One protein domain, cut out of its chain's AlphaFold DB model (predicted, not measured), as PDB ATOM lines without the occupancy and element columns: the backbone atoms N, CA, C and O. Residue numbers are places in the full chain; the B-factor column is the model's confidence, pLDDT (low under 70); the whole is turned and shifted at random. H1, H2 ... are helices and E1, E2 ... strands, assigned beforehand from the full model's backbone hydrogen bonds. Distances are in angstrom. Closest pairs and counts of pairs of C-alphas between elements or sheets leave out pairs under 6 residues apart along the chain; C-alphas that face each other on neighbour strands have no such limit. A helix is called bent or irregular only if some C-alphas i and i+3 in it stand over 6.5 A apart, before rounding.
ATOM      1  N   ILE A 465     112.155 127.407 189.316       83.25
ATOM      2  CA  ILE A 465     113.571 127.427 188.917       83.25
ATOM      3  C   ILE A 465     114.444 126.926 190.071       83.25
ATOM      4  O   ILE A 465     115.290 126.053 189.873       83.25
ATOM      5  N   ARG A 466     114.213 127.421 191.296       84.81
ATOM      6  CA  ARG A 466     114.995 127.013 192.471       84.81
ATOM      7  C   ARG A 466     114.773 125.540 192.837       84.81
ATOM      8  O   ARG A 466     115.756 124.858 193.114       84.81
ATOM      9  N   VAL A 467     113.548 125.009 192.739       87.25
ATOM     10  CA  VAL A 467     113.277 123.562 192.879       87.25
ATOM     11  C   VAL A 467     114.050 122.748 191.842       87.25
ATOM     12  O   VAL A 467     114.731 121.799 192.219       87.25
ATOM     13  N   GLU A 468     113.967 123.084 190.550       88.44
ATOM     14  CA  GLU A 468     114.649 122.296 189.511       88.44
ATOM     15  C   GLU A 468     116.175 122.390 189.620       88.44
ATOM     16  O   GLU A 468     116.844 121.380 189.423       88.44
ATOM     17  N   ARG A 469     116.727 123.534 190.044       88.44
ATOM     18  CA  ARG A 469     118.156 123.679 190.361       88.44
ATOM     19  C   ARG A 469     118.581 122.780 191.525       88.44
ATOM     20  O   ARG A 469     119.514 121.999 191.378       88.44
ATOM     21  N   PHE A 470     117.882 122.841 192.660       89.94
ATOM     22  CA  PHE A 470     118.187 122.001 193.823       89.94
ATOM     23  C   PHE A 470     118.031 120.505 193.520       89.94
ATOM     24  O   PHE A 470     118.860 119.704 193.948       89.94
ATOM     25  N   LEU A 471     117.004 120.115 192.757       90.75
ATOM     26  CA  LEU A 471     116.838 118.728 192.326       90.75
ATOM     27  C   LEU A 471     117.916 118.302 191.327       90.75
ATOM     28  O   LEU A 471     118.400 117.184 191.462       90.75
ATOM     29  N   LYS A 472     118.328 119.155 190.375       88.06
ATOM     30  CA  LYS A 472     119.406 118.846 189.420       88.06
ATOM     31  C   LYS A 472     120.716 118.558 190.156       88.06
ATOM     32  O   LYS A 472     121.278 117.491 189.926       88.06
ATOM     33  N   ASP A 473     121.132 119.411 191.096       87.62
ATOM     34  CA  ASP A 473     122.319 119.183 191.937       87.62
ATOM     35  C   ASP A 473     122.234 117.835 192.694       87.62
ATOM     36  O   ASP A 473     123.148 117.012 192.618       87.62
ATOM     37  N   LEU A 474     121.120 117.567 193.396       89.88
ATOM     38  CA  LEU A 474     120.933 116.325 194.167       89.88
ATOM     39  C   LEU A 474     120.895 115.074 193.273       89.88
ATOM     40  O   LEU A 474     121.444 114.034 193.624       89.88
ATOM     41  N   CYS A 475     120.226 115.155 192.124       89.75
ATOM     42  CA  CYS A 475     120.017 114.033 191.213       89.75
ATOM     43  C   CYS A 475     121.246 113.712 190.362       89.75
ATOM     44  O   CYS A 475     121.509 112.536 190.122       89.75
ATOM     45  N   LEU A 476     122.013 114.718 189.931       85.94
ATOM     46  CA  LEU A 476     123.325 114.495 189.322       85.94
ATOM     47  C   LEU A 476     124.272 113.868 190.347       85.94
ATOM     48  O   LEU A 476     124.869 112.836 190.054       85.94
ATOM     49  N   GLY A 477     124.317 114.403 191.572       82.75
ATOM     50  CA  GLY A 477     125.107 113.829 192.659       82.75
ATOM     51  C   GLY A 477     124.714 112.391 193.034       82.75
ATOM     52  O   GLY A 477     125.589 111.599 193.373       82.75
ATOM     53  N   PHE A 478     123.431 112.024 192.908       86.06
ATOM     54  CA  PHE A 478     122.958 110.643 193.075       86.06
ATOM     55  C   PHE A 478     123.360 109.714 191.919       86.06
ATOM     56  O   PHE A 478     123.537 108.515 192.142       86.06
ATOM     57  N   LEU A 479     123.465 110.217 190.683       83.75
ATOM     58  CA  LEU A 479     123.819 109.407 189.511       83.75
ATOM     59  C   LEU A 479     125.329 109.188 189.396       83.75
ATOM     60  O   LEU A 479     125.750 108.053 189.152       83.75
ATOM     61  N   HIS A 480     126.136 110.228 189.616       78.81
ATOM     62  CA  HIS A 480     127.592 110.126 189.587       78.81
ATOM     63  C   HIS A 480     128.110 109.152 190.649       78.81
ATOM     64  O   HIS A 480     127.595 109.067 191.764       78.81
ATOM     65  N   ASP A 481     129.124 108.371 190.285       61.53
ATOM     66  CA  ASP A 481     129.748 107.430 191.207       61.53
ATOM     67  C   ASP A 481     130.942 108.076 191.912       61.53
ATOM     68  O   ASP A 481     131.912 108.467 191.258       61.53
ATOM     69  N   ARG A 482     130.892 108.140 193.250       57.22
ATOM     70  CA  ARG A 482     131.961 108.721 194.087       57.22
ATOM     71  C   ARG A 482     133.300 107.995 193.957       57.22
ATOM     72  O   ARG A 482     134.326 108.555 194.326       57.22
ATOM     73  N   TYR A 483     133.289 106.777 193.422       51.94
ATOM     74  CA  TYR A 483     134.466 105.937 193.226       51.94
ATOM     75  C   TYR A 483     135.007 105.960 191.785       51.94
ATOM     76  O   TYR A 483     135.933 105.215 191.469       51.94
ATOM     77  N   SER A 484     134.480 106.830 190.911       55.16
ATOM     78  CA  SER A 484     135.022 107.001 189.557       55.16
ATOM     79  C   SER A 484     136.465 107.534 189.595       55.16
ATOM     80  O   SER A 484     136.701 108.615 190.150       55.16
ATOM     81  N   PRO A 485     137.443 106.833 188.983       42.41
ATOM     82  CA  PRO A 485     138.837 107.264 188.972       42.41
ATOM     83  C   PRO A 485     138.986 108.513 188.095       42.41
ATOM     84  O   PRO A 485     139.003 108.432 186.870       42.41
ATOM     85  N   GLY A 486     139.059 109.676 188.740       51.19
ATOM     86  CA  GLY A 486     139.063 110.977 188.067       51.19
ATOM     87  C   GLY A 486     138.409 112.107 188.859       51.19
ATOM     88  O   GLY A 486     138.624 113.256 188.503       51.19
ATOM     89  N   GLY A 487     137.663 111.803 189.933       46.97
ATOM     90  CA  GLY A 487     137.242 112.798 190.930       46.97
ATOM     91  C   GLY A 487     136.478 113.994 190.354       46.97
ATOM     92  O   GLY A 487     136.915 115.127 190.532       46.97
ATOM     93  N   SER A 488     135.354 113.750 189.667       49.59
ATOM     94  CA  SER A 488     134.480 114.850 189.233       49.59
ATOM     95  C   SER A 488     133.934 115.616 190.443       49.59
ATOM     96  O   SER A 488     133.477 115.007 191.414       49.59
ATOM     97  N   GLU A 489     133.919 116.947 190.350       51.66
ATOM     98  CA  GLU A 489     133.298 117.831 191.343       51.66
ATOM     99  C   GLU A 489     131.757 117.681 191.396       51.66
ATOM    100  O   GLU A 489     131.137 118.130 192.357       51.66
ATOM    101  N   ASP A 490     131.136 116.976 190.436       58.47
ATOM    102  CA  ASP A 490     129.676 116.757 190.315       58.47
ATOM    103  C   ASP A 490     129.073 115.720 191.293       58.47
ATOM    104  O   ASP A 490     127.947 115.239 191.107       58.47
ATOM    105  N   CYS A 491     129.801 115.335 192.342       67.25
ATOM    106  CA  CYS A 491     129.231 114.535 193.426       67.25
ATOM    107  C   CYS A 491     128.335 115.387 194.347       67.25
ATOM    108  O   CYS A 491     128.463 116.609 194.441       67.25
ATOM    109  N   ILE A 492     127.400 114.742 195.051       83.12
ATOM    110  CA  ILE A 492     126.520 115.445 195.989       83.12
ATOM    111  C   ILE A 492     127.334 116.121 197.104       83.12
ATOM    112  O   ILE A 492     128.108 115.469 197.804       83.12
ATOM    113  N   ARG A 493     127.146 117.434 197.290       86.88
ATOM    114  CA  ARG A 493     127.788 118.189 198.379       86.88
ATOM    115  C   ARG A 493     127.194 117.770 199.724       86.88
ATOM    116  O   ARG A 493     125.988 117.920 199.939       86.88
ATOM    117  N   VAL A 494     128.042 117.253 200.609       91.00
ATOM    118  CA  VAL A 494     127.682 116.748 201.941       91.00
ATOM    119  C   VAL A 494     128.277 117.651 203.013       91.00
ATOM    120  O   VAL A 494     129.486 117.870 203.026       91.00
ATOM    121  N   ASP A 495     127.435 118.102 203.936       91.62
ATOM    122  CA  ASP A 495     127.869 118.719 205.184       91.62
ATOM    123  C   ASP A 495     128.222 117.611 206.173       91.62
ATOM    124  O   ASP A 495     127.366 116.804 206.547       91.62
ATOM    125  N   VAL A 496     129.489 117.559 206.583       93.25
ATOM    126  CA  VAL A 496     129.948 116.696 207.676       93.25
ATOM    127  C   VAL A 496     129.596 117.376 208.994       93.25
ATOM    128  O   VAL A 496     129.965 118.526 209.225       93.25
ATOM    129  N   LEU A 497     128.866 116.672 209.854       92.06
ATOM    130  CA  LEU A 497     128.377 117.207 211.119       92.06
ATOM    131  C   LEU A 497     129.481 117.104 212.179       92.06
ATOM    132  O   LEU A 497     129.931 115.999 212.483       92.06
ATOM    133  N   GLU A 498     129.893 118.238 212.762       86.56
ATOM    134  CA  GLU A 498     130.929 118.297 213.815       86.56
ATOM    135  C   GLU A 498     130.622 117.343 214.980       86.56
ATOM    136  O   GLU A 498     131.497 116.639 215.480       86.56
ATOM    137  N   THR A 499     129.346 117.284 215.366       89.81
ATOM    138  CA  THR A 499     128.792 116.274 216.265       89.81
ATOM    139  C   THR A 499     127.773 115.432 215.496       89.81
ATOM    140  O   THR A 499     126.747 115.984 215.080       89.81
ATOM    141  N   PRO A 500     127.992 114.115 215.318       93.50
ATOM    142  CA  PRO A 500     127.004 113.238 214.701       93.50
ATOM    143  C   PRO A 500     125.652 113.301 215.424       93.50
ATOM    144  O   PRO A 500     125.593 113.297 216.655       93.50
ATOM    145  N   VAL A 501     124.560 113.341 214.662       95.06
ATOM    146  CA  VAL A 501     123.200 113.511 215.190       95.06
ATOM    147  C   VAL A 501     122.565 112.142 215.461       95.06
ATOM    148  O   VAL A 501     122.484 111.327 214.537       95.06
ATOM    149  N   PRO A 502     122.106 111.857 216.694       94.69
ATOM    150  CA  PRO A 502     121.443 110.600 217.018       94.69
ATOM    151  C   PRO A 502     120.007 110.578 216.481       94.69
ATOM    152  O   PRO A 502     119.220 111.488 216.741       94.69
ATOM    153  N   ILE A 503     119.632 109.498 215.797       95.88
ATOM    154  CA  ILE A 503     118.247 109.199 215.413       95.88
ATOM    155  C   ILE A 503     117.790 107.878 216.038       95.88
ATOM    156  O   ILE A 503     118.560 106.922 216.132       95.88
ATOM    157  N   LEU A 504     116.526 107.817 216.464       94.56
ATOM    158  CA  LEU A 504     115.936 106.614 217.057       94.56
ATOM    159  C   LEU A 504     115.242 105.767 215.982       94.56
ATOM    160  O   LEU A 504     114.211 106.160 215.423       94.56
ATOM    161  N   LEU A 505     115.807 104.594 215.717       94.44
ATOM    162  CA  LEU A 505     115.299 103.597 214.780       94.44
ATOM    163  C   LEU A 505     114.861 102.342 215.540       94.44
ATOM    164  O   LEU A 505     115.245 102.129 216.683       94.44
ATOM    165  N   THR A 506     114.042 101.503 214.923       93.56
ATOM    166  CA  THR A 506     113.801 100.134 215.392       93.56
ATOM    167  C   THR A 506     115.034  99.274 215.125       93.56
ATOM    168  O   THR A 506     115.815  99.549 214.211       93.56
ATOM    169  N   CYS A 507     115.192  98.171 215.852       90.00
ATOM    170  CA  CYS A 507     116.284  97.227 215.598       90.00
ATOM    171  C   CYS A 507     116.233  96.591 214.190       90.00
ATOM    172  O   CYS A 507     117.259  96.135 213.689       90.00
ATOM    173  N   HIS A 508     115.073  96.577 213.517       90.75
ATOM    174  CA  HIS A 508     114.959  96.169 212.108       90.75
ATOM    175  C   HIS A 508     115.512  97.233 211.152       90.75
ATOM    176  O   HIS A 508     116.402  96.938 210.357       90.75
ATOM    177  N   GLU A 509     115.059  98.481 211.293       94.25
ATOM    178  CA  GLU A 509     115.560  99.638 210.532       94.25
ATOM    179  C   GLU A 509     117.077  99.830 210.715       94.25
ATOM    180  O   GLU A 509     117.793 100.070 209.746       94.25
ATOM    181  N   ALA A 510     117.594  99.667 211.939       92.56
ATOM    182  CA  ALA A 510     119.027  99.760 212.214       92.56
ATOM    183  C   ALA A 510     119.826  98.629 211.538       92.56
ATOM    184  O   ALA A 510     120.857  98.894 210.920       92.56
ATOM    185  N   ARG A 511     119.329  97.380 211.563       90.19
ATOM    186  CA  ARG A 511     119.956  96.268 210.823       90.19
ATOM    187  C   ARG A 511     119.950  96.507 209.315       90.19
ATOM    188  O   ARG A 511     120.967  96.246 208.680       90.19
ATOM    189  N   MET A 512     118.874  97.052 208.744       91.62
ATOM    190  CA  MET A 512     118.827  97.404 207.316       91.62
ATOM    191  C   MET A 512     119.955  98.362 206.898       91.62
ATOM    192  O   MET A 512     120.499  98.210 205.806       91.62
ATOM    193  N   LEU A 513     120.347  99.305 207.766       93.06
ATOM    194  CA  LEU A 513     121.466 100.226 207.517       93.06
ATOM    195  C   LEU A 513     122.844  99.551 207.558       93.06
ATOM    196  O   LEU A 513     123.771 100.050 206.925       93.06
ATOM    197  N   THR A 514     122.993  98.412 208.245       90.25
ATOM    198  CA  THR A 514     124.250  97.631 208.218       90.25
ATOM    199  C   THR A 514     124.489  96.930 206.877       90.25
ATOM    200  O   THR A 514     125.591  96.442 206.633       90.25
ATOM    201  N   VAL A 515     123.479  96.865 206.000       90.19
ATOM    202  CA  VAL A 515     123.594  96.204 204.700       90.19
ATOM    203  C   VAL A 515     124.195  97.163 203.673       90.19
ATOM    204  O   VAL A 515     123.638  98.223 203.389       90.19
ATOM    205  N   GLU A 516     125.321  96.760 203.081       88.50
ATOM    206  CA  GLU A 516     126.170  97.591 202.215       88.50
ATOM    207  C   GLU A 516     125.392  98.365 201.138       88.50
ATOM    208  O   GLU A 516     125.552  99.570 200.970       88.50
ATOM    209  N   HIS A 517     124.482  97.688 200.439       87.75
ATOM    210  CA  HIS A 517     123.708  98.283 199.354       87.75
ATOM    211  C   HIS A 517     122.692  99.344 199.828       87.75
ATOM    212  O   HIS A 517     122.391 100.279 199.085       87.75
ATOM    213  N   THR A 518     122.206  99.242 201.069       91.38
ATOM    214  CA  THR A 518     121.332 100.240 201.704       91.38
ATOM    215  C   THR A 518     122.156 101.461 202.083       91.38
ATOM    216  O   THR A 518     121.766 102.587 201.774       91.38
ATOM    217  N   ARG A 519     123.333 101.235 202.684       90.31
ATOM    218  CA  ARG A 519     124.295 102.291 203.015       90.31
ATOM    219  C   ARG A 519     124.683 103.092 201.769       90.31
ATOM    220  O   ARG A 519     124.501 104.304 201.771       90.31
ATOM    221  N   ILE A 520     125.078 102.423 200.680       88.38
ATOM    222  CA  ILE A 520     125.414 103.057 199.389       88.38
ATOM    223  C   ILE A 520     124.246 103.895 198.831       88.38
ATOM    224  O   ILE A 520     124.469 104.960 198.251       88.38
ATOM    225  N   ALA A 521     122.993 103.456 199.003       90.38
ATOM    226  CA  ALA A 521     121.827 104.208 198.535       90.38
ATOM    227  C   ALA A 521     121.613 105.518 199.318       90.38
ATOM    228  O   ALA A 521     121.347 106.552 198.705       90.38
ATOM    229  N   PHE A 522     121.766 105.500 200.648       93.44
ATOM    230  CA  PHE A 522     121.760 106.712 201.481       93.44
ATOM    231  C   PHE A 522     122.941 107.631 201.168       93.44
ATOM    232  O   PHE A 522     122.769 108.838 200.987       93.44
ATOM    233  N   GLU A 523     124.121 107.036 201.026       90.56
ATOM    234  CA  GLU A 523     125.360 107.710 200.672       90.56
ATOM    235  C   GLU A 523     125.227 108.510 199.370       90.56
ATOM    236  O   GLU A 523     125.631 109.673 199.332       90.56
ATOM    237  N   ARG A 524     124.601 107.946 198.325       88.88
ATOM    238  CA  ARG A 524     124.323 108.651 197.057       88.88
ATOM    239  C   ARG A 524     123.355 109.834 197.204       88.88
ATOM    240  O   ARG A 524     123.426 110.760 196.406       88.88
ATOM    241  N   TRP A 525     122.505 109.855 198.233       92.38
ATOM    242  CA  TRP A 525     121.703 111.032 198.615       92.38
ATOM    243  C   TRP A 525     122.414 111.963 199.611       92.38
ATOM    244  O   TRP A 525     121.808 112.906 200.118       92.38
ATOM    245  N   GLY A 526     123.703 111.736 199.870       92.50
ATOM    246  CA  GLY A 526     124.527 112.560 200.748       92.50
ATOM    247  C   GLY A 526     124.322 112.293 202.238       92.50
ATOM    248  O   GLY A 526     124.755 113.104 203.049       92.50
ATOM    249  N   VAL A 527     123.658 111.192 202.607       95.06
ATOM    250  CA  VAL A 527     123.431 110.803 204.004       95.06
ATOM    251  C   VAL A 527     124.451 109.742 204.408       95.06
ATOM    252  O   VAL A 527     124.448 108.633 203.878       95.06
ATOM    253  N   ASN A 528     125.309 110.080 205.368       94.62
ATOM    254  CA  ASN A 528     126.371 109.211 205.871       94.62
ATOM    255  C   ASN A 528     126.118 108.880 207.352       94.62
ATOM    256  O   ASN A 528     125.745 109.760 208.129       94.62
ATOM    257  N   PHE A 529     126.383 107.641 207.766       95.12
ATOM    258  CA  PHE A 529     126.210 107.175 209.149       95.12
ATOM    259  C   PHE A 529     127.558 106.858 209.810       95.12
ATOM    260  O   PHE A 529     128.499 106.448 209.133       95.12
ATOM    261  N   ALA A 530     127.638 106.996 211.134       92.06
ATOM    262  CA  ALA A 530     128.790 106.604 211.946       92.06
ATOM    263  C   ALA A 530     128.435 105.459 212.908       92.06
ATOM    264  O   ALA A 530     127.287 105.310 213.325       92.06
ATOM    265  N   GLY A 531     129.435 104.652 213.273       84.31
ATOM    266  CA  GLY A 531     129.301 103.602 214.292       84.31
ATOM    267  C   GLY A 531     128.531 102.343 213.873       84.31
ATOM    268  O   GLY A 531     128.367 101.453 214.700       84.31
ATOM    269  N   LEU A 532     128.096 102.211 212.610       85.31
ATOM    270  CA  LEU A 532     127.315 101.050 212.139       85.31
ATOM    271  C   LEU A 532     128.013  99.692 212.359       85.31
ATOM    272  O   LEU A 532     127.342  98.687 212.572       85.31
ATOM    273  N   GLU A 533     129.346  99.665 212.352       76.38
ATOM    274  CA  GLU A 533     130.165  98.473 212.631       76.38
ATOM    275  C   GLU A 533     129.929  97.921 214.046       76.38
ATOM    276  O   GLU A 533     129.904  96.710 214.253       76.38
ATOM    277  N   GLN A 534     129.678  98.797 215.024       68.94
ATOM    278  CA  GLN A 534     129.445  98.418 216.422       68.94
ATOM    279  C   GLN A 534     128.115  97.664 216.593       68.94
ATOM    280  O   GLN A 534     127.967  96.878 217.524       68.94
ATOM    281  N   LEU A 535     127.176  97.836 215.653       68.88
ATOM    282  CA  LEU A 535     125.881  97.152 215.640       68.88
ATOM    283  C   LEU A 535     125.977  95.688 215.177       68.88
ATOM    284  O   LEU A 535     125.028  94.927 215.353       68.88
ATOM    285  N   GLN A 536     127.106  95.276 214.588       58.31
ATOM    286  CA  GLN A 536     127.305  93.909 214.093       58.31
ATOM    287  C   GLN A 536     127.740  92.923 215.198       58.31
ATOM    288  O   GLN A 536     127.670  91.712 214.992       58.31
ATOM    289  N   PHE A 537     128.156  93.411 216.375       50.19
ATOM    290  CA  PHE A 537     128.796  92.592 217.416       50.19
ATOM    291  C   PHE A 537     127.862  92.003 218.494       50.19
ATOM    292  O   PHE A 537     128.301  91.128 219.234       50.19
ATOM    293  N   GLU A 538     126.575  92.369 218.577       53.75
ATOM    294  CA  GLU A 538     125.647  91.791 219.584       53.75
ATOM    295  C   GLU A 538     125.182  90.342 219.267       53.75
ATOM    296  O   GLU A 538     124.261  89.816 219.895       53.75
ATOM    297  N   TYR A 557     114.051  99.401 220.036       86.88
ATOM    298  CA  TYR A 557     114.651 100.601 219.455       86.88
ATOM    299  C   TYR A 557     116.148 100.718 219.751       86.88
ATOM    300  O   TYR A 557     116.642 100.276 220.787       86.88
ATOM    301  N   MET A 558     116.853 101.366 218.828       88.56
ATOM    302  CA  MET A 558     118.298 101.533 218.779       88.56
ATOM    303  C   MET A 558     118.623 102.941 218.265       88.56
ATOM    304  O   MET A 558     117.965 103.448 217.352       88.56
ATOM    305  N   GLN A 559     119.626 103.588 218.856       92.06
ATOM    306  CA  GLN A 559     120.121 104.876 218.369       92.06
ATOM    307  C   GLN A 559     121.178 104.653 217.285       92.06
ATOM    308  O   GLN A 559     122.087 103.845 217.458       92.06
ATOM    309  N   VAL A 560     121.056 105.378 216.174       94.06
ATOM    310  CA  VAL A 560     122.022 105.379 215.068       94.06
ATOM    311  C   VAL A 560     122.519 106.805 214.857       94.06
ATOM    312  O   VAL A 560     121.733 107.749 214.923       94.06
ATOM    313  N   MET A 561     123.817 106.971 214.608       95.88
ATOM    314  CA  MET A 561     124.442 108.284 214.457       95.88
ATOM    315  C   MET A 561     124.535 108.672 212.978       95.88
ATOM    316  O   MET A 561     125.159 107.964 212.188       95.88
ATOM    317  N   VAL A 562     123.961 109.814 212.600       96.81
ATOM    318  CA  VAL A 562     124.148 110.419 211.273       96.81
ATOM    319  C   VAL A 562     125.338 111.373 211.333       96.81
ATOM    320  O   VAL A 562     125.358 112.284 212.155       96.81
ATOM    321  N   ALA A 563     126.332 111.168 210.473       95.56
ATOM    322  CA  ALA A 563     127.585 111.926 210.446       95.56
ATOM    323  C   ALA A 563     127.691 112.909 209.269       95.56
ATOM    324  O   ALA A 563     128.514 113.821 209.307       95.56
ATOM    325  N   GLY A 564     126.872 112.746 208.228       95.31
ATOM    326  CA  GLY A 564     126.817 113.688 207.112       95.31
ATOM    327  C   GLY A 564     125.444 113.729 206.459       95.31
ATOM    328  O   GLY A 564     124.734 112.721 206.458       95.31
ATOM    329  N   ILE A 565     125.073 114.897 205.937       96.12
ATOM    330  CA  ILE A 565     123.780 115.173 205.293       96.12
ATOM    331  C   ILE A 565     123.964 116.058 204.045       96.12
ATOM    332  O   ILE A 565     124.923 116.827 203.983       96.12
ATOM    333  N   PRO A 566     123.068 116.011 203.042       94.62
ATOM    334  CA  PRO A 566     123.204 116.837 201.840       94.62
ATOM    335  C   PRO A 566     123.070 118.341 202.144       94.62
ATOM    336  O   PRO A 566     122.017 118.801 202.589       94.62
ATOM    337  N   HIS A 567     124.109 119.118 201.807       92.12
ATOM    338  CA  HIS A 567     124.243 120.559 202.092       92.12
ATOM    339  C   HIS A 567     123.035 121.393 201.640       92.12
ATOM    340  O   HIS A 567     122.612 122.341 202.295       92.12
ATOM    341  N   ILE A 568     122.415 121.020 200.516       91.06
ATOM    342  CA  ILE A 568     121.273 121.760 199.961       91.06
ATOM    343  C   ILE A 568     120.112 121.836 200.963       91.06
ATOM    344  O   ILE A 568     119.453 122.870 201.031       91.06
ATOM    345  N   VAL A 569     119.879 120.802 201.774       92.94
ATOM    346  CA  VAL A 569     118.776 120.751 202.750       92.94
ATOM    347  C   VAL A 569     119.251 120.587 204.199       92.94
ATOM    348  O   VAL A 569     118.433 120.266 205.057       92.94
ATOM    349  N   SER A 570     120.530 120.826 204.507       92.94
ATOM    350  CA  SER A 570     121.111 120.531 205.827       92.94
ATOM    351  C   SER A 570     120.387 121.234 206.983       92.94
ATOM    352  O   SER A 570     119.885 120.566 207.884       92.94
ATOM    353  N   GLU A 571     120.188 122.552 206.895       90.38
ATOM    354  CA  GLU A 571     119.396 123.354 207.853       90.38
ATOM    355  C   GLU A 571     117.988 122.787 208.111       90.38
ATOM    356  O   GLU A 571     117.456 122.882 209.214       90.38
ATOM    357  N   LYS A 572     117.360 122.229 207.067       91.44
ATOM    358  CA  LYS A 572     115.993 121.699 207.110       91.44
ATOM    359  C   LYS A 572     115.957 120.292 207.703       91.44
ATOM    360  O   LYS A 572     115.016 119.979 208.415       91.44
ATOM    361  N   LEU A 573     116.972 119.469 207.440       94.00
ATOM    362  CA  LEU A 573     117.110 118.133 208.027       94.00
ATOM    363  C   LEU A 573     117.412 118.192 209.527       94.00
ATOM    364  O   LEU A 573     116.896 117.374 210.283       94.00
ATOM    365  N   LEU A 574     118.206 119.175 209.959       92.81
ATOM    366  CA  LEU A 574     118.512 119.417 211.373       92.81
ATOM    367  C   LEU A 574     117.341 120.052 212.151       92.81
ATOM    368  O   LEU A 574     117.420 120.194 213.371       92.81
ATOM    369  N   ALA A 575     116.250 120.431 211.477       90.06
ATOM    370  CA  ALA A 575     115.065 120.985 212.116       90.06
ATOM    371  C   ALA A 575     114.098 119.872 212.560       90.06
ATOM    372  O   ALA A 575     113.454 119.216 211.743       90.06
ATOM    373  N   GLY A 576     113.941 119.703 213.875       89.62
ATOM    374  CA  GLY A 576     112.964 118.776 214.449       89.62
ATOM    375  C   GLY A 576     113.238 117.316 214.078       89.62
ATOM    376  O   GLY A 576     114.331 116.808 214.304       89.62
ATOM    377  N   ASP A 577     112.226 116.640 213.535       93.06
ATOM    378  CA  ASP A 577     112.261 115.204 213.226       93.06
ATOM    379  C   ASP A 577     112.585 114.883 211.751       93.06
ATOM    380  O   ASP A 577     112.596 113.711 211.370       93.06
ATOM    381  N   GLU A 578     112.863 115.883 210.909       95.69
ATOM    382  CA  GLU A 578     112.967 115.707 209.450       95.69
ATOM    383  C   GLU A 578     114.054 114.706 209.028       95.69
ATOM    384  O   GLU A 578     113.813 113.858 208.168       95.69
ATOM    385  N   LEU A 579     115.225 114.713 209.678       96.12
ATOM    386  CA  LEU A 579     116.276 113.722 209.419       96.12
ATOM    387  C   LEU A 579     115.843 112.285 209.764       96.12
ATOM    388  O   LEU A 579     116.104 111.353 209.002       96.12
ATOM    389  N   LYS A 580     115.140 112.099 210.889       96.00
ATOM    390  CA  LYS A 580     114.586 110.797 211.298       96.00
ATOM    391  C   LYS A 580     113.522 110.329 210.302       96.00
ATOM    392  O   LYS A 580     113.510 109.156 209.929       96.00
ATOM    393  N   ASN A 581     112.664 111.244 209.851       96.56
ATOM    394  CA  ASN A 581     111.609 110.970 208.879       96.56
ATOM    395  C   ASN A 581     112.191 110.586 207.511       96.56
ATOM    396  O   ASN A 581     111.768 109.577 206.952       96.56
ATOM    397  N   LEU A 582     113.209 111.305 207.020       97.06
ATOM    398  CA  LEU A 582     113.931 110.963 205.789       97.06
ATOM    399  C   LEU A 582     114.516 109.546 205.851       97.06
ATOM    400  O   LEU A 582     114.342 108.767 204.912       97.06
ATOM    401  N   VAL A 583     115.199 109.195 206.946       97.12
ATOM    402  CA  VAL A 583     115.824 107.870 207.081       97.12
ATOM    403  C   VAL A 583     114.773 106.762 207.139       97.12
ATOM    404  O   VAL A 583     114.876 105.793 206.390       97.12
ATOM    405  N   LYS A 584     113.720 106.911 207.950       96.19
ATOM    406  CA  LYS A 584     112.643 105.909 208.038       96.19
ATOM    407  C   LYS A 584     111.848 105.780 206.732       96.19
ATOM    408  O   LYS A 584     111.610 104.664 206.272       96.19
ATOM    409  N   GLY A 585     111.483 106.900 206.109       95.69
ATOM    410  CA  GLY A 585     110.750 106.934 204.841       95.69
ATOM    411  C   GLY A 585     111.534 106.288 203.699       95.69
ATOM    412  O   GLY A 585     110.988 105.467 202.958       95.69
ATOM    413  N   TYR A 586     112.840 106.564 203.600       95.75
ATOM    414  CA  TYR A 586     113.671 105.941 202.573       95.75
ATOM    415  C   TYR A 586     113.967 104.461 202.852       95.75
ATOM    416  O   TYR A 586     113.933 103.667 201.915       95.75
ATOM    417  N   LEU A 587     114.153 104.050 204.115       95.62
ATOM    418  CA  LEU A 587     114.249 102.630 204.483       95.62
ATOM    419  C   LEU A 587     112.995 101.848 204.065       95.62
ATOM    420  O   LEU A 587     113.117 100.821 203.400       95.62
ATOM    421  N   ALA A 588     111.801 102.362 204.375       93.81
ATOM    422  CA  ALA A 588     110.536 101.743 203.975       93.81
ATOM    423  C   ALA A 588     110.376 101.674 202.442       93.81
ATOM    424  O   ALA A 588     109.875 100.683 201.908       93.81
ATOM    425  N   LYS A 589     110.845 102.695 201.711       92.62
ATOM    426  CA  LYS A 589     110.868 102.678 200.241       92.62
ATOM    427  C   LYS A 589     111.817 101.608 199.691       92.62
ATOM    428  O   LYS A 589     111.432 100.886 198.776       92.62
ATOM    429  N   LEU A 590     113.025 101.483 200.241       91.75
ATOM    430  CA  LEU A 590     114.002 100.469 199.826       91.75
ATOM    431  C   LEU A 590     113.526  99.041 200.140       91.75
ATOM    432  O   LEU A 590     113.781  98.138 199.347       91.75
ATOM    433  N   GLU A 591     112.794  98.839 201.238       90.94
ATOM    434  CA  GLU A 591     112.160  97.555 201.574       90.94
ATOM    435  C   GLU A 591     111.046  97.178 200.580       90.94
ATOM    436  O   GLU A 591     110.934  96.020 200.178       90.94
ATOM    437  N   ALA A 592     110.242  98.156 200.143       89.81
ATOM    438  CA  ALA A 592     109.103  97.934 199.249       89.81
ATOM    439  C   ALA A 592     109.469  97.851 197.752       89.81
ATOM    440  O   ALA A 592     108.880  97.056 197.018       89.81
ATOM    441  N   GLU A 593     110.401  98.685 197.280       87.00
ATOM    442  CA  GLU A 593     110.775  98.808 195.858       87.00
ATOM    443  C   GLU A 593     112.097  98.097 195.510       87.00
ATOM    444  O   GLU A 593     112.386  97.874 194.332       87.00
ATOM    445  N   GLY A 594     112.894  97.724 196.517       81.75
ATOM    446  CA  GLY A 594     114.253  97.216 196.351       81.75
ATOM    447  C   GLY A 594     115.296  98.320 196.138       81.75
ATOM    448  O   GLY A 594     114.991  99.493 195.912       81.75
ATOM    449  N   ILE A 595     116.573  97.940 196.207       76.19
ATOM    450  CA  ILE A 595     117.690  98.881 196.087       76.19
ATOM    451  C   ILE A 595     117.910  99.293 194.619       76.19
ATOM    452  O   ILE A 595     117.832  98.443 193.724       76.19
ATOM    453  N   PRO A 596     118.238 100.573 194.339       69.75
ATOM    454  CA  PRO A 596     118.645 101.034 193.015       69.75
ATOM    455  C   PRO A 596     119.825 100.233 192.431       69.75
ATOM    456  O   PRO A 596     120.988 100.531 192.700       69.75
ATOM    457  N   VAL A 597     119.552  99.265 191.551       66.38
ATOM    458  CA  VAL A 597     120.592  98.688 190.683       66.38
ATOM    459  C   VAL A 597     120.912  99.704 189.588       66.38
ATOM    460  O   VAL A 597     120.284  99.741 188.526       66.38
ATOM    461  N   SER A 619     118.954 114.263 181.665       75.94
ATOM    462  CA  SER A 619     119.560 113.025 182.183       75.94
ATOM    463  C   SER A 619     119.344 112.837 183.694       75.94
ATOM    464  O   SER A 619     118.976 111.745 184.143       75.94
ATOM    465  N   TRP A 620     119.461 113.920 184.471       83.62
ATOM    466  CA  TRP A 620     119.264 113.940 185.925       83.62
ATOM    467  C   TRP A 620     117.859 113.495 186.353       83.62
ATOM    468  O   TRP A 620     117.705 112.885 187.413       83.62
ATOM    469  N   GLN A 621     116.825 113.707 185.525       84.00
ATOM    470  CA  GLN A 621     115.450 113.323 185.867       84.00
ATOM    471  C   GLN A 621     115.302 111.807 186.071       84.00
ATOM    472  O   GLN A 621     114.394 111.364 186.776       84.00
ATOM    473  N   ARG A 622     116.220 110.994 185.525       83.56
ATOM    474  CA  ARG A 622     116.272 109.538 185.746       83.56
ATOM    475  C   ARG A 622     116.431 109.180 187.227       83.56
ATOM    476  O   ARG A 622     115.903 108.153 187.651       83.56
ATOM    477  N   ALA A 623     117.102 110.023 188.016       85.94
ATOM    478  CA  ALA A 623     117.273 109.835 189.457       85.94
ATOM    479  C   ALA A 623     115.956 109.976 190.244       85.94
ATOM    480  O   ALA A 623     115.776 109.325 191.273       85.94
ATOM    481  N   MET A 624     114.999 110.771 189.742       86.75
ATOM    482  CA  MET A 624     113.767 111.127 190.460       86.75
ATOM    483  C   MET A 624     112.910 109.925 190.865       86.75
ATOM    484  O   MET A 624     112.192 110.016 191.857       86.75
ATOM    485  N   ARG A 625     112.994 108.787 190.156       85.19
ATOM    486  CA  ARG A 625     112.278 107.563 190.565       85.19
ATOM    487  C   ARG A 625     112.750 107.040 191.925       85.19
ATOM    488  O   ARG A 625     111.949 106.522 192.693       85.19
ATOM    489  N   TRP A 626     114.025 107.234 192.253       88.06
ATOM    490  CA  TRP A 626     114.629 106.778 193.504       88.06
ATOM    491  C   TRP A 626     114.716 107.860 194.580       88.06
ATOM    492  O   TRP A 626     114.948 107.508 195.730       88.06
ATOM    493  N   CYS A 627     114.469 109.128 194.240       90.88
ATOM    494  CA  CYS A 627     114.450 110.235 195.199       90.88
ATOM    495  C   CYS A 627     113.518 109.918 196.394       90.88
ATOM    496  O   CYS A 627     112.384 109.466 196.166       90.88
ATOM    497  N   PRO A 628     113.976 110.095 197.650       93.00
ATOM    498  CA  PRO A 628     113.115 110.048 198.827       93.00
ATOM    499  C   PRO A 628     112.017 111.110 198.725       93.00
ATOM    500  O   PRO A 628     112.253 112.221 198.240       93.00
ATOM    501  N   ARG A 629     110.806 110.790 199.188       92.06
ATOM    502  CA  ARG A 629     109.681 111.735 199.134       92.06
ATOM    503  C   ARG A 629     109.950 112.936 200.039       92.06
ATOM    504  O   ARG A 629     109.694 114.073 199.659       92.06
ATOM    505  N   GLU A 630     110.511 112.655 201.201       94.31
ATOM    506  CA  GLU A 630     110.876 113.589 202.254       94.31
ATOM    507  C   GLU A 630     111.921 114.582 201.725       94.31
ATOM    508  O   GLU A 630     111.756 115.790 201.859       94.31
ATOM    509  N   LEU A 631     112.939 114.101 200.995       92.69
ATOM    510  CA  LEU A 631     113.944 114.960 200.358       92.69
ATOM    511  C   LEU A 631     113.317 115.917 199.329       92.69
ATOM    512  O   LEU A 631     113.645 117.104 199.311       92.69
ATOM    513  N   LEU A 632     112.379 115.433 198.508       92.12
ATOM    514  CA  LEU A 632     111.630 116.271 197.566       92.12
ATOM    515  C   LEU A 632     110.764 117.323 198.288       92.12
ATOM    516  O   LEU A 632     110.713 118.477 197.861       92.12
ATOM    517  N   GLU A 633     110.102 116.958 199.386       90.38
ATOM    518  CA  GLU A 633     109.297 117.881 200.198       90.38
ATOM    519  C   GLU A 633     110.162 118.947 200.897       90.38
ATOM    520  O   GLU A 633     109.799 120.127 200.898       90.38
ATOM    521  N   LEU A 634     111.356 118.586 201.379       91.81
ATOM    522  CA  LEU A 634     112.330 119.519 201.958       91.81
ATOM    523  C   LEU A 634     112.899 120.492 200.913       91.81
ATOM    524  O   LEU A 634     113.003 121.689 201.190       91.81
ATOM    525  N   VAL A 635     113.204 120.020 199.697       90.62
ATOM    526  CA  VAL A 635     113.634 120.876 198.573       90.62
ATOM    527  C   VAL A 635     112.552 121.894 198.209       90.62
ATOM    528  O   VAL A 635     112.845 123.083 198.085       90.62
ATOM    529  N   ASN A 636     111.295 121.456 198.117       86.62
ATOM    530  CA  ASN A 636     110.152 122.341 197.894       86.62
ATOM    531  C   ASN A 636     110.016 123.380 199.030       86.62
ATOM    532  O   ASN A 636     109.938 124.580 198.780       86.62
ATOM    533  N   SER A 637     110.093 122.937 200.289       85.44
ATOM    534  CA  SER A 637     110.044 123.789 201.489       85.44
ATOM    535  C   SER A 637     111.209 124.790 201.587       85.44
ATOM    536  O   SER A 637     111.070 125.850 202.210       85.44
ATOM    537  N   LYS A 638     112.372 124.481 200.994       85.75
ATOM    538  CA  LYS A 638     113.502 125.416 200.863       85.75
ATOM    539  C   LYS A 638     113.293 126.397 199.710       85.75
ATOM    540  O   LYS A 638     113.547 127.589 199.879       85.75
ATOM    541  N   ALA A 639     112.758 125.945 198.576       83.06
ATOM    542  CA  ALA A 639     112.402 126.827 197.469       83.06
ATOM    543  C   ALA A 639     111.352 127.884 197.868       83.06
ATOM    544  O   ALA A 639     111.476 129.033 197.456       83.06
ATOM    545  N   CYS A 640     110.420 127.598 198.777       71.56
ATOM    546  CA  CYS A 640     109.479 128.624 199.249       71.56
ATOM    547  C   CYS A 640     110.086 129.727 200.147       71.56
ATOM    548  O   CYS A 640     109.393 130.684 200.481       71.56
ATOM    549  N   ARG A 641     111.352 129.617 200.584       61.59
ATOM    550  CA  ARG A 641     111.958 130.522 201.588       61.59
ATOM    551  C   ARG A 641     113.325 131.094 201.195       61.59
ATOM    552  O   ARG A 641     114.183 131.271 202.052       61.59
ATOM    553  N   GLY A 642     113.544 131.366 199.911       52.09
ATOM    554  CA  GLY A 642     114.753 132.081 199.493       52.09
ATOM    555  C   GLY A 642     114.795 133.482 200.107       52.09
ATOM    556  O   GLY A 642     113.806 134.216 200.014       52.09
ATOM    557  N   GLU A 643     115.929 133.845 200.713       38.22
ATOM    558  CA  GLU A 643     116.229 135.241 201.043       38.22
ATOM    559  C   GLU A 643     116.065 136.105 199.778       38.22
ATOM    560  O   GLU A 643     116.400 135.682 198.668       38.22
ATOM    561  N   ASP A 644     115.499 137.301 199.947       39.91
ATOM    562  CA  ASP A 644     115.092 138.231 198.883       39.91
ATOM    563  C   ASP A 644     113.925 137.803 197.963       39.91
ATOM    564  O   ASP A 644     113.940 138.034 196.751       39.91
ATOM    565  N   THR A 645     112.817 137.341 198.553       40.31
ATOM    566  CA  THR A 645     111.462 137.512 197.961       40.31
ATOM    567  C   THR A 645     110.880 138.925 198.183       40.31
ATOM    568  O   THR A 645     109.720 139.203 197.873       40.31
ATOM    569  N   LEU A 646     111.699 139.859 198.680       35.25
ATOM    570  CA  LEU A 646     111.384 141.278 198.825       35.25
ATOM    571  C   LEU A 646     111.482 141.985 197.464       35.25
ATOM    572  O   LEU A 646     112.579 142.205 196.964       35.25
ATOM    573  N   VAL A 647     110.316 142.308 196.886       41.72
ATOM    574  CA  VAL A 647     110.052 143.252 195.773       41.72
ATOM    575  C   VAL A 647     111.310 143.738 195.032       41.72
ATOM    576  O   VAL A 647     111.747 144.878 195.183       41.72
ATOM    577  N   ARG A 648     111.888 142.872 194.196       44.19
ATOM    578  CA  ARG A 648     112.921 143.275 193.241       44.19
ATOM    579  C   ARG A 648     112.224 143.866 192.019       44.19
ATOM    580  O   ARG A 648     111.635 143.129 191.228       44.19
ATOM    581  N   ASP A 649     112.278 145.192 191.887       40.72
ATOM    582  CA  ASP A 649     111.913 145.883 190.645       40.72
ATOM    583  C   ASP A 649     112.712 145.296 189.463       40.72
ATOM    584  O   ASP A 649     113.778 144.700 189.644       40.72
ATOM    585  N   LEU A 650     112.182 145.449 188.245       45.12
ATOM    586  CA  LEU A 650     112.551 144.688 187.038       45.12
ATOM    587  C   LEU A 650     113.927 145.070 186.426       45.12
ATOM    588  O   LEU A 650     114.064 145.276 185.225       45.12
ATOM    589  N   ALA A 651     114.967 145.161 187.255       34.72
ATOM    590  CA  ALA A 651     116.316 145.619 186.919       34.72
ATOM    591  C   ALA A 651     117.300 144.492 186.534       34.72
ATOM    592  O   ALA A 651     118.483 144.758 186.318       34.72
ATOM    593  N   ARG A 652     116.856 143.227 186.451       35.91
ATOM    594  CA  ARG A 652     117.696 142.096 186.009       35.91
ATOM    595  C   ARG A 652     117.041 141.288 184.892       35.91
ATOM    596  O   ARG A 652     116.130 140.499 185.120       35.91
ATOM    597  N   SER A 653     117.611 141.423 183.698       35.44
ATOM    598  CA  SER A 653     117.339 140.607 182.505       35.44
ATOM    599  C   SER A 653     117.616 139.107 182.699       35.44
ATOM    600  O   SER A 653     117.115 138.291 181.932       35.44
ATOM    601  N   SER A 654     118.376 138.731 183.732       40.91
ATOM    602  CA  SER A 654     118.818 137.360 184.017       40.91
ATOM    603  C   SER A 654     117.678 136.361 184.260       40.91
ATOM    604  O   SER A 654     117.800 135.206 183.865       40.91
ATOM    605  N   PHE A 655     116.564 136.797 184.864       42.94
ATOM    606  CA  PHE A 655     115.446 135.922 185.261       42.94
ATOM    607  C   PHE A 655     114.880 135.099 184.091       42.94
ATOM    608  O   PHE A 655     114.524 133.932 184.248       42.94
ATOM    609  N   PHE A 656     114.838 135.686 182.893       45.59
ATOM    610  CA  PHE A 656     114.224 135.048 181.730       45.59
ATOM    611  C   PHE A 656     115.120 134.042 180.996       45.59
ATOM    612  O   PHE A 656     114.624 133.280 180.170       45.59
ATOM    613  N   PHE A 657     116.417 133.985 181.316       44.47
ATOM    614  CA  PHE A 657     117.335 133.006 180.725       44.47
ATOM    615  C   PHE A 657     117.290 131.635 181.425       44.47
ATOM    616  O   PHE A 657     117.678 130.637 180.816       44.47
ATOM    617  N   GLU A 658     116.784 131.553 182.663       43.47
ATOM    618  CA  GLU A 658     116.735 130.302 183.442       43.47
ATOM    619  C   GLU A 658     115.418 129.519 183.275       43.47
ATOM    620  O   GLU A 658     115.456 128.290 183.180       43.47
ATOM    621  N   VAL A 659     114.262 130.197 183.138       48.75
ATOM    622  CA  VAL A 659     112.951 129.550 182.866       48.75
ATOM    623  C   VAL A 659     113.019 128.530 181.713       48.75
ATOM    624  O   VAL A 659     112.521 127.415 181.878       48.75
ATOM    625  N   PRO A 660     113.655 128.825 180.558       45.34
ATOM    626  CA  PRO A 660     113.702 127.900 179.431       45.34
ATOM    627  C   PRO A 660     114.709 126.758 179.612       45.34
ATOM    628  O   PRO A 660     114.870 125.953 178.696       45.34
ATOM    629  N   SER A 661     115.424 126.684 180.736       44.81
ATOM    630  CA  SER A 661     116.352 125.588 181.051       44.81
ATOM    631  C   SER A 661     115.789 124.578 182.054       44.81
ATOM    632  O   SER A 661     116.389 123.529 182.265       44.81
ATOM    633  N   CYS A 662     114.594 124.831 182.592       46.47
ATOM    634  CA  CYS A 662     113.848 123.882 183.415       46.47
ATOM    635  C   CYS A 662     113.228 122.765 182.556       46.47
ATOM    636  O   CYS A 662     112.208 122.957 181.887       46.47
TER     637      CYS A 662
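Overview. This is residues 465 to 538, 557 to 597 and 619 to 662 of the 722 residues of the protein "Predicted protein" of Postia placenta (strain ATCC 44394 / Madison 698-R) (UniProt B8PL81). Two long, bent strands, E1 and E3, and the short E2 make a small, strongly twisted sheet with helices H2, H3, H5 and H6 around it; H8 packs on H5 and H6, and H1, with H7 across it, packs on H8. From H8 a long tail leads away, sticks out at residues 643 to 654, and folds back to bring H9 close to residue 465. The printed part has 159 residues, with nine named helices and three named strands in the order H1 E1 H2 H3 E2 H4 E3 H5 H6 H7 H8 H9; the sheet runs E1 E3 E2, antiparallel, and the class is mixed, helices and strands. The whole is compact, with a radius of gyration of the C-alphas of 17.3 A, yet elongated, spanning 64 by 35 by 30 A.

Arrangement. H1, residues 465 to 479, and H8, residues 629 to 639, are the hubs, touching three helices each. H1 touches H8 with residues 466 to 471 alone, at a steep tilt of 39 degrees, opposite ways; the closest C-alphas, of Arg 466 and Ala 639, are 5.6 A apart. H1 touches H7, residues 619 to 625, about perpendicular at 86 degrees, the closest C-alphas being those of Cys 475 and Ala 623, 5.3 A. H1 and H3, residues 516 to 524, only just touch, with 3 pairs of C-alphas within 8 A, and only at their ends; the closest are Phe 478 and Arg 524, 4.7 A. E1, residues 494 to 506, bends by 100 degrees at residue 498, and E3, residues 557 to 566, by 67 degrees at residue 563. They are antiparallel, with N 495 and O 565 at 2.8 A and N 505 and O 558 at 2.9 A. E3, the inner strand, is antiparallel to E2, residues 528 to 530, with N 530 and O 561 at 2.9 A. H2, residues 507 to 513, stands only just at the sheet's level, at a height of 3.8 A. E1, H2, H3 and E2 form a split strand-helix-strand unit, two strands of one sheet that follow each other among the strands, with helices between them in the chain and E3 between them in the sheet; the crossover is right-handed. H4, residues 532 to 536, only grazes the sheet. H5, residues 567 to 573, is over E3 at a height of 7.0 A. H6, residues 578 to 593, is on the same face. H8 touches H5, with the C-alphas of Val 569 and Leu 634 closest at 6.6 A, and H6, with those of Leu 582 and Glu 630 closest at 5.4 A. H9, residues 655 to 661, is close to but not clearly touching H1, with Ile 465 and Val 659 closest at 6.4 A between C-alphas. Every O i to N i+4 pair is within hydrogen-bond range in H1, H2, H3, H6 and H8; H4 has 0 of 1, H5 1 of 3, H7 0 of 3 and H9 0 of 3, beside O i to N i+3 counts of 2 of 2, 3 of 4, 3 of 4 and 1 of 4.

Along the chain. H1 begins at C-alpha 465, (113.571, 127.427, 188.917), and is 20.7 A long. E1 measures 25.5 A, E3 25.4 A, H6 21.8 A and H8 15.4 A. E3 begins at C-alpha 557, (114.651, 100.601, 219.455). H5 and H7 are irregular: C-alphas 568 and 571 are 8.3 A apart, and 622 and 625, only just, 6.6 A. H9 ends at C-alpha 661, (116.352, 125.588, 181.051).

Size, cuts and confidence. The C-alphas farthest apart, of Glu 538 and Ala 651, are 63.7 A apart. Residues 539 to 556 and 598 to 618 are not printed; the gaps between C-alphas are 14.1 A and 16.7 A. The links H1 to E1 and H8 to H9 are long. The mean pLDDT of the printed part is 79.9; it is under 70 at residues 481 to 491, 534 to 538, 596 to 597 and 641 to 662.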